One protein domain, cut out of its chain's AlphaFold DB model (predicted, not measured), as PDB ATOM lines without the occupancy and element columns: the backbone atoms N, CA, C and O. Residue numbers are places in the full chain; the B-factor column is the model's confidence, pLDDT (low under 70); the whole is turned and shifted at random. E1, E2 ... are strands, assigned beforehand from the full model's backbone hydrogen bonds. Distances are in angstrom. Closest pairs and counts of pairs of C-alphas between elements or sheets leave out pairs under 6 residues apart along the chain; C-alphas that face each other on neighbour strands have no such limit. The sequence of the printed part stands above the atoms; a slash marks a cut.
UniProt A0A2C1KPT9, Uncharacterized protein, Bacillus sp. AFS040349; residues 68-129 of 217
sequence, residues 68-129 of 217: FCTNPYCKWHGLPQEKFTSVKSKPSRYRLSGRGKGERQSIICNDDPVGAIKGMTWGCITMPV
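This is residues 68 to 129 of the 217 residues of an uncharacterized protein of Bacillus sp. AFS040349 (UniProt A0A2C1KPT9). This model has little regular structure: one two-stranded hairpin, E1 and E2, lies among long loops, and residues 125 to 126 come back beside E2. The hairpin runs along the longest axis, with its turn toward one end and loops toward the other. The printed part has 62 residues, with two named strands, E1 then E2, in one antiparallel sheet and no named helix; the class is all strand, though the named elements hold only 8 residues. It is compact, with a radius of gyration of the C-alphas of 12.0 A and spans of 37 by 27 by 17 A.

Find C-alpha 94 at (-34.523, -38.039, -25.883); from there E1, residues 94 to 97, runs 9.6 A. E2, residues 106 to 109, runs 9.9 A to C-alpha 109 at (-34.327, -40.506, -29.893).

E1 and E2 form a hairpin over a short link, antiparallel at 142 degrees between directions. Look at N 95 and O 108, 2.9 A apart and within hydrogen-bond range. Residues 107 to 108 of E2 pair antiparallel with residues 125 to 126.

The C-alphas farthest apart, Lys 101 and Ala 116, are 37.9 A apart. The printed part has no cut. Confidence is under 70 at residues 99 to 103 and 116 to 117.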
ATOM      1  N   PHE A  68     -36.789 -44.687 -21.799       94.25
ATOM      2  CA  PHE A  68     -35.566 -44.734 -22.607       94.25
ATOM      3  C   PHE A  68     -35.789 -45.501 -23.920       94.25
ATOM      4  O   PHE A  68     -36.851 -46.079 -24.142       94.25
ATOM      5  N   CYS A  69     -34.787 -45.539 -24.804       94.19
ATOM      6  CA  CYS A  69     -34.886 -46.302 -26.047       94.19
ATOM      7  C   CYS A  69     -34.842 -47.818 -25.808       94.19
ATOM      8  O   CYS A  69     -33.878 -48.334 -25.247       94.19
ATOM      9  N   THR A  70     -35.840 -48.537 -26.315       93.19
ATOM     10  CA  THR A  70     -35.945 -50.005 -26.218       93.19
ATOM     11  C   THR A  70     -35.504 -50.745 -27.485       93.19
ATOM     12  O   THR A  70     -35.565 -51.969 -27.530       93.19
ATOM     13  N   ASN A  71     -35.063 -50.033 -28.529       92.62
ATOM     14  CA  ASN A  71     -34.568 -50.664 -29.753       92.62
ATOM     15  C   ASN A  71     -33.094 -51.074 -29.574       92.62
ATOM     16  O   ASN A  71     -32.259 -50.173 -29.491       92.62
ATOM     17  N   PRO A  72     -32.749 -52.377 -29.588       92.38
ATOM     18  CA  PRO A  72     -31.385 -52.857 -29.346       92.38
ATOM     19  C   PRO A  72     -30.361 -52.408 -30.398       92.38
ATOM     20  O   PRO A  72     -29.166 -52.397 -30.119       92.38
ATOM     21  N   TYR A  73     -30.809 -52.010 -31.592       91.62
ATOM     22  CA  TYR A  73     -29.941 -51.519 -32.668       91.62
ATOM     23  C   TYR A  73     -29.722 -50.002 -32.625       91.62
ATOM     24  O   TYR A  73     -28.932 -49.459 -33.399       91.62
ATOM     25  N   CYS A  74     -30.438 -49.292 -31.748       92.50
ATOM     26  CA  CYS A  74     -30.264 -47.861 -31.578       92.50
ATOM     27  C   CYS A  74     -29.065 -47.580 -30.676       92.50
ATOM     28  O   CYS A  74     -28.914 -48.171 -29.610       92.50
ATOM     29  N   LYS A  75     -28.275 -46.573 -31.039       91.44
ATOM     30  CA  LYS A  75     -27.179 -46.064 -30.209       91.44
ATOM     31  C   LYS A  75     -27.583 -45.731 -28.766       91.44
ATOM     32  O   LYS A  75     -26.777 -45.870 -27.853       91.44
ATOM     33  N   TRP A  76     -28.812 -45.257 -28.562       93.38
ATOM     34  CA  TRP A  76     -29.328 -44.866 -27.245       93.38
ATOM     35  C   TRP A  76     -30.001 -46.000 -26.472       93.38
ATOM     36  O   TRP A  76     -30.574 -45.746 -25.419       93.38
ATOM     37  N   HIS A  77     -29.942 -47.238 -26.963       93.62
ATOM     38  CA  HIS A  77     -30.576 -48.386 -26.321       93.62
ATOM     39  C   HIS A  77     -30.242 -48.499 -24.824       93.62
ATOM     40  O   HIS A  77     -29.074 -48.577 -24.448       93.62
ATOM     41  N   GLY A  78     -31.276 -48.505 -23.978       92.12
ATOM     42  CA  GLY A  78     -31.155 -48.692 -22.529       92.12
ATOM     43  C   GLY A  78     -30.438 -47.567 -21.773       92.12
ATOM     44  O   GLY A  78     -30.242 -47.682 -20.565       92.12
ATOM     45  N   LEU A  79     -30.032 -46.482 -22.441       93.19
ATOM     46  CA  LEU A  79     -29.294 -45.399 -21.792       93.19
ATOM     47  C   LEU A  79     -30.249 -44.396 -21.128       93.19
ATOM     48  O   LEU A  79     -31.301 -44.082 -21.695       93.19
ATOM     49  N   PRO A  80     -29.896 -43.845 -19.952       93.31
ATOM     50  CA  PRO A  80     -30.709 -42.834 -19.288       93.31
ATOM     51  C   PRO A  80     -30.737 -41.531 -20.091       93.31
ATOM     52  O   PRO A  80     -29.904 -41.292 -20.965       93.31
ATOM     53  N   GLN A  81     -31.696 -40.661 -19.776       93.31
ATOM     54  CA  GLN A  81     -31.736 -39.319 -20.343       93.31
ATOM     55  C   GLN A  81     -30.498 -38.521 -19.922       93.31
ATOM     56  O   GLN A  81     -30.132 -38.485 -18.751       93.31
ATOM     57  N   GLU A  82     -29.902 -37.815 -20.874       92.44
ATOM     58  CA  GLU A  82     -28.760 -36.935 -20.636       92.44
ATOM     59  C   GLU A  82     -28.912 -35.684 -21.488       92.44
ATOM     60  O   GLU A  82     -29.412 -35.759 -22.614       92.44
ATOM     61  N   LYS A  83     -28.482 -34.539 -20.955       92.19
ATOM     62  CA  LYS A  83     -28.430 -33.269 -21.675       92.19
ATOM     63  C   LYS A  83     -26.980 -32.935 -22.013       92.19
ATOM     64  O   LYS A  83     -26.173 -32.720 -21.115       92.19
ATOM     65  N   PHE A  84     -26.671 -32.831 -23.301       91.75
ATOM     66  CA  PHE A  84     -25.328 -32.541 -23.798       91.75
ATOM     67  C   PHE A  84     -25.016 -31.049 -23.644       91.75
ATOM     68  O   PHE A  84     -25.327 -30.238 -24.512       91.75
ATOM     69  N   THR A  85     -24.433 -30.652 -22.514       91.62
ATOM     70  CA  THR A  85     -24.198 -29.234 -22.182       91.62
ATOM     71  C   THR A  85     -23.091 -28.572 -23.001       91.62
ATOM     72  O   THR A  85     -23.097 -27.345 -23.122       91.62
ATOM     73  N   SER A  86     -22.185 -29.367 -23.576       88.56
ATOM     74  CA  SER A  86     -21.028 -28.931 -24.366       88.56
ATOM     75  C   SER A  86     -21.340 -28.621 -25.836       88.56
ATOM     76  O   SER A  86     -20.496 -28.043 -26.516       88.56
ATOM     77  N   VAL A  87     -22.535 -28.959 -26.336       88.56
ATOM     78  CA  VAL A  87     -22.917 -28.759 -27.747       88.56
ATOM     79  C   VAL A  87     -23.922 -27.613 -27.906       88.56
ATOM     80  O   VAL A  87     -24.784 -27.385 -27.050       88.56
ATOM     81  N   LYS A  88     -23.847 -26.886 -29.032       85.19
ATOM     82  CA  LYS A  88     -24.821 -25.847 -29.413       85.19
ATOM     83  C   LYS A  88     -26.246 -26.414 -29.362       85.19
ATOM     84  O   LYS A  88     -26.478 -27.537 -29.793       85.19
ATOM     85  N   SER A  89     -27.198 -25.630 -28.846       85.38
ATOM     86  CA  SER A  89     -28.597 -26.006 -28.533       85.38
ATOM     87  C   SER A  89     -28.812 -26.935 -27.330       85.38
ATOM     88  O   SER A  89     -29.948 -27.084 -26.887       85.38
ATOM     89  N   LYS A  90     -27.737 -27.481 -26.744       90.56
ATOM     90  CA  LYS A  90     -27.768 -28.379 -25.580       90.56
ATOM     91  C   LYS A  90     -28.838 -29.476 -25.698       90.56
ATOM     92  O   LYS A  90     -29.709 -29.561 -24.818       90.56
ATOM     93  N   PRO A  91     -28.826 -30.264 -26.789       91.31
ATOM     94  CA  PRO A  91     -29.835 -31.287 -27.012       91.31
ATOM     95  C   PRO A  91     -29.772 -32.344 -25.907       91.31
ATOM     96  O   PRO A  91     -28.750 -32.531 -25.246       91.31
ATOM     97  N   SER A  92     -30.882 -33.036 -25.698       93.12
ATOM     98  CA  SER A  92     -30.951 -34.221 -24.846       93.12
ATOM     99  C   SER A  92     -30.927 -35.496 -25.683       93.12
ATOM    100  O   SER A  92     -31.236 -35.441 -26.871       93.12
ATOM    101  N   ARG A  93     -30.612 -36.652 -25.089       93.25
ATOM    102  CA  ARG A  93     -30.704 -37.960 -25.778       93.25
ATOM    103  C   ARG A  93     -32.108 -38.220 -26.319       93.25
ATOM    104  O   ARG A  93     -32.268 -38.666 -27.453       93.25
ATOM    105  N   TYR A  94     -33.120 -37.870 -25.533       93.44
ATOM    106  CA  TYR A  94     -34.523 -38.039 -25.883       93.44
ATOM    107  C   TYR A  94     -35.269 -36.711 -25.899       93.44
ATOM    108  O   TYR A  94     -35.008 -35.833 -25.070       93.44
ATOM    109  N   ARG A  95     -36.246 -36.583 -26.794       91.00
ATOM    110  CA  ARG A  95     -37.235 -35.499 -26.792       91.00
ATOM    111  C   ARG A  95     -38.646 -36.059 -26.709       91.00
ATOM    112  O   ARG A  95     -38.926 -37.124 -27.248       91.00
ATOM    113  N   LEU A  96     -39.541 -35.302 -26.084       88.50
ATOM    114  CA  LEU A  96     -40.967 -35.604 -26.101       88.50
ATOM    115  C   LEU A  96     -41.597 -35.036 -27.385       88.50
ATOM    116  O   LEU A  96     -41.296 -33.908 -27.785       88.50
ATOM    117  N   SER A  97     -42.439 -35.823 -28.042       85.06
ATOM    118  CA  SER A  97     -43.120 -35.485 -29.291       85.06
ATOM    119  C   SER A  97     -44.579 -35.940 -29.257       85.06
ATOM    120  O   SER A  97     -44.908 -36.942 -28.632       85.06
ATOM    121  N   GLY A  98     -45.446 -35.215 -29.960       72.12
ATOM    122  CA  GLY A  98     -46.904 -35.359 -29.915       72.12
ATOM    123  C   GLY A  98     -47.507 -33.962 -29.856       72.12
ATOM    124  O   GLY A  98     -47.536 -33.335 -28.795       72.12
ATOM    125  N   ARG A  99     -47.875 -33.416 -31.016       54.00
ATOM    126  CA  ARG A  99     -48.349 -32.035 -31.159       54.00
ATOM    127  C   ARG A  99     -49.748 -32.076 -31.764       54.00
ATOM    128  O   ARG A  99     -49.935 -31.731 -32.919       54.00
ATOM    129  N   GLY A 100     -50.738 -32.432 -30.952       54.66
ATOM    130  CA  GLY A 100     -52.130 -32.394 -31.382       54.66
ATOM    131  C   GLY A 100     -53.106 -32.749 -30.270       54.66
ATOM    132  O   GLY A 100     -52.788 -33.511 -29.354       54.66
ATOM    133  N   LYS A 101     -54.316 -32.189 -30.346       48.50
ATOM    134  CA  LYS A 101     -55.432 -32.562 -29.472       48.50
ATOM    135  C   LYS A 101     -55.810 -34.014 -29.799       48.50
ATOM    136  O   LYS A 101     -56.317 -34.273 -30.883       48.50
ATOM    137  N   GLY A 102     -55.527 -34.947 -28.890       56.81
ATOM    138  CA  GLY A 102     -55.792 -36.383 -29.077       56.81
ATOM    139  C   GLY A 102     -54.603 -37.224 -29.563       56.81
ATOM    140  O   GLY A 102     -54.747 -38.437 -29.693       56.81
ATOM    141  N   GLU A 103     -53.423 -36.633 -29.788       62.81
ATOM    142  CA  GLU A 103     -52.225 -37.402 -30.146       62.81
ATOM    143  C   GLU A 103     -51.545 -38.016 -28.918       62.81
ATOM    144  O   GLU A 103     -51.375 -37.369 -27.880       62.81
ATOM    145  N   ARG A 104     -51.099 -39.271 -29.051       73.44
ATOM    146  CA  ARG A 104     -50.309 -39.943 -28.015       73.44
ATOM    147  C   ARG A 104     -48.922 -39.309 -27.945       73.44
ATOM    148  O   ARG A 104     -48.207 -39.251 -28.943       73.44
ATOM    149  N   GLN A 105     -48.542 -38.856 -26.753       83.12
ATOM    150  CA  GLN A 105     -47.175 -38.417 -26.485       83.12
ATOM    151  C   GLN A 105     -46.208 -39.588 -26.693       83.12
ATOM    152  O   GLN A 105     -46.536 -40.740 -26.414       83.12
ATOM    153  N   SER A 106     -45.015 -39.284 -27.183       89.88
ATOM    154  CA  SER A 106     -43.986 -40.256 -27.527       89.88
ATOM    155  C   SER A 106     -42.599 -39.708 -27.211       89.88
ATOM    156  O   SER A 106     -42.328 -38.518 -27.360       89.88
ATOM    157  N   ILE A 107     -41.716 -40.583 -26.756       91.75
ATOM    158  CA  ILE A 107     -40.302 -40.306 -26.541       91.75
ATOM    159  C   ILE A 107     -39.576 -40.667 -27.831       91.75
ATOM    160  O   ILE A 107     -39.694 -41.790 -28.312       91.75
ATOM    161  N   ILE A 108     -38.837 -39.713 -28.391       93.38
ATOM    162  CA  ILE A 108     -38.088 -39.879 -29.637       93.38
ATOM    163  C   ILE A 108     -36.596 -39.713 -29.360       93.38
ATOM    164  O   ILE A 108     -36.185 -38.754 -28.700       93.38
ATOM    165  N   CYS A 109     -35.785 -40.624 -29.893       94.31
ATOM    166  CA  CYS A 109     -34.327 -40.506 -29.893       94.31
ATOM    167  C   CYS A 109     -33.872 -39.325 -30.758       94.31
ATOM    168  O   CYS A 109     -34.213 -39.262 -31.938       94.31
ATOM    169  N   ASN A 110     -33.082 -38.418 -30.189       93.25
ATOM    170  CA  ASN A 110     -32.370 -37.399 -30.956       93.25
ATOM    171  C   ASN A 110     -31.083 -37.973 -31.543       93.25
ATOM    172  O   ASN A 110     -30.561 -38.965 -31.035       93.25
ATOM    173  N   ASP A 111     -30.552 -37.317 -32.569       90.69
ATOM    174  CA  ASP A 111     -29.258 -37.685 -33.134       90.69
ATOM    175  C   ASP A 111     -28.109 -37.443 -32.160       90.69
ATOM    176  O   ASP A 111     -28.221 -36.597 -31.271       90.69
ATOM    177  N   ASP A 112     -27.015 -38.201 -32.303       88.62
ATOM    178  CA  ASP A 112     -25.825 -37.984 -31.479       88.62
ATOM    179  C   ASP A 112     -25.135 -36.671 -31.855       88.62
ATOM    180  O   ASP A 112     -24.566 -36.577 -32.945       88.62
ATOM    181  N   PRO A 113     -25.135 -35.674 -30.953       85.25
ATOM    182  CA  PRO A 113     -24.553 -34.377 -31.242       85.25
ATOM    183  C   PRO A 113     -23.021 -34.356 -31.095       85.25
ATOM    184  O   PRO A 113     -22.405 -33.375 -31.503       85.25
ATOM    185  N   VAL A 114     -22.406 -35.383 -30.489       81.12
ATOM    186  CA  VAL A 114     -20.956 -35.437 -30.202       81.12
ATOM    187  C   VAL A 114     -20.230 -36.453 -31.088       81.12
ATOM    188  O   VAL A 114     -19.046 -36.299 -31.366       81.12
ATOM    189  N   GLY A 115     -20.906 -37.521 -31.516       75.38
ATOM    190  CA  GLY A 115     -20.291 -38.619 -32.272       75.38
ATOM    191  C   GLY A 115     -19.348 -39.504 -31.440       75.38
ATOM    192  O   GLY A 115     -18.695 -40.382 -31.996       75.38
ATOM    193  N   ALA A 116     -19.264 -39.291 -30.120       68.69
ATOM    194  CA  ALA A 116     -18.282 -39.935 -29.240       68.69
ATOM    195  C   ALA A 116     -18.512 -41.446 -29.059       68.69
ATOM    196  O   ALA A 116     -17.574 -42.200 -28.809       68.69
ATOM    197  N   ILE A 117     -19.761 -41.896 -29.181       67.56
ATOM    198  CA  ILE A 117     -20.141 -43.308 -29.046       67.56
ATOM    199  C   ILE A 117     -20.309 -43.890 -30.457       67.56
ATOM    200  O   ILE A 117     -20.920 -43.263 -31.316       67.56
ATOM    201  N   LYS A 118     -19.803 -45.094 -30.745       75.12
ATOM    202  CA  LYS A 118     -20.032 -45.730 -32.058       75.12
ATOM    203  C   LYS A 118     -21.508 -46.122 -32.225       75.12
ATOM    204  O   LYS A 118     -22.121 -46.611 -31.283       75.12
ATOM    205  N   GLY A 119     -22.065 -45.932 -33.423       80.31
ATOM    206  CA  GLY A 119     -23.439 -46.328 -33.768       80.31
ATOM    207  C   GLY A 119     -24.333 -45.172 -34.224       80.31
ATOM    208  O   GLY A 119     -23.987 -43.998 -34.065       80.31
ATOM    209  N   MET A 120     -25.491 -45.524 -34.790       84.56
ATOM    210  CA  MET A 120     -26.484 -44.588 -35.328       84.56
ATOM    211  C   MET A 120     -27.767 -44.572 -34.493       84.56
ATOM    212  O   MET A 120     -28.177 -45.568 -33.891       84.56
ATOM    213  N   THR A 121     -28.403 -43.410 -34.467       87.81
ATOM    214  CA  THR A 121     -29.747 -43.176 -33.941       87.81
ATOM    215  C   THR A 121     -30.736 -43.247 -35.097       87.81
ATOM    216  O   THR A 121     -30.453 -42.770 -36.189       87.81
ATOM    217  N   TRP A 122     -31.901 -43.850 -34.867       83.62
ATOM    218  CA  TRP A 122     -32.900 -44.086 -35.922       83.62
ATOM    219  C   TRP A 122     -34.216 -43.355 -35.641       83.62
ATOM    220  O   TRP A 122     -35.281 -43.818 -36.038       83.62
ATOM    221  N   GLY A 123     -34.176 -42.275 -34.851       87.56
ATOM    222  CA  GLY A 123     -35.393 -41.588 -34.410       87.56
ATOM    223  C   GLY A 123     -36.379 -42.514 -33.689       87.56
ATOM    224  O   GLY A 123     -37.587 -42.344 -33.824       87.56
ATOM    225  N   CYS A 124     -35.876 -43.529 -32.971       92.50
ATOM    226  CA  CYS A 124     -36.714 -44.562 -32.368       92.50
ATOM    227  C   CYS A 124     -37.753 -43.955 -31.430       92.50
ATOM    228  O   CYS A 124     -37.443 -43.027 -30.677       92.50
ATOM    229  N   ILE A 125     -38.955 -44.525 -31.477       91.81
ATOM    230  CA  ILE A 125     -40.132 -44.038 -30.771       91.81
ATOM    231  C   ILE A 125     -40.463 -45.012 -29.644       91.81
ATOM    232  O   ILE A 125     -40.636 -46.206 -29.880       91.81
ATOM    233  N   THR A 126     -40.593 -44.491 -28.429       91.31
ATOM    234  CA  THR A 126     -41.024 -45.244 -27.250       91.31
ATOM    235  C   THR A 126     -42.200 -44.527 -26.599       91.31
ATOM    236  O   THR A 126     -42.254 -43.298 -26.557       91.31
ATOM    237  N   MET A 127     -43.180 -45.280 -26.110       90.25
ATOM    238  CA  MET A 127     -44.325 -44.708 -25.407       90.25
ATOM    239  C   MET A 127     -43.917 -44.327 -23.975       90.25
ATOM    240  O   MET A 127     -43.358 -45.173 -23.278       90.25
ATOM    241  N   PRO A 128     -44.177 -43.087 -23.522       90.44
ATOM    242  CA  PRO A 128     -43.878 -42.679 -22.161       90.44
ATOM    243  C   PRO A 128     -44.782 -43.411 -21.170       90.44
ATOM    244  O   PRO A 128     -45.987 -43.548 -21.394       90.44
ATOM    245  N   VAL A 129     -44.208 -43.815 -20.043       91.00
ATOM    246  CA  VAL A 129     -44.925 -44.412 -18.913       91.00
ATOM    247  C   VAL A 129     -44.586 -43.681 -17.617       91.00
ATOM    248  O   VAL A 129     -43.510 -43.105 -17.458       91.00
TER     249      VAL A 129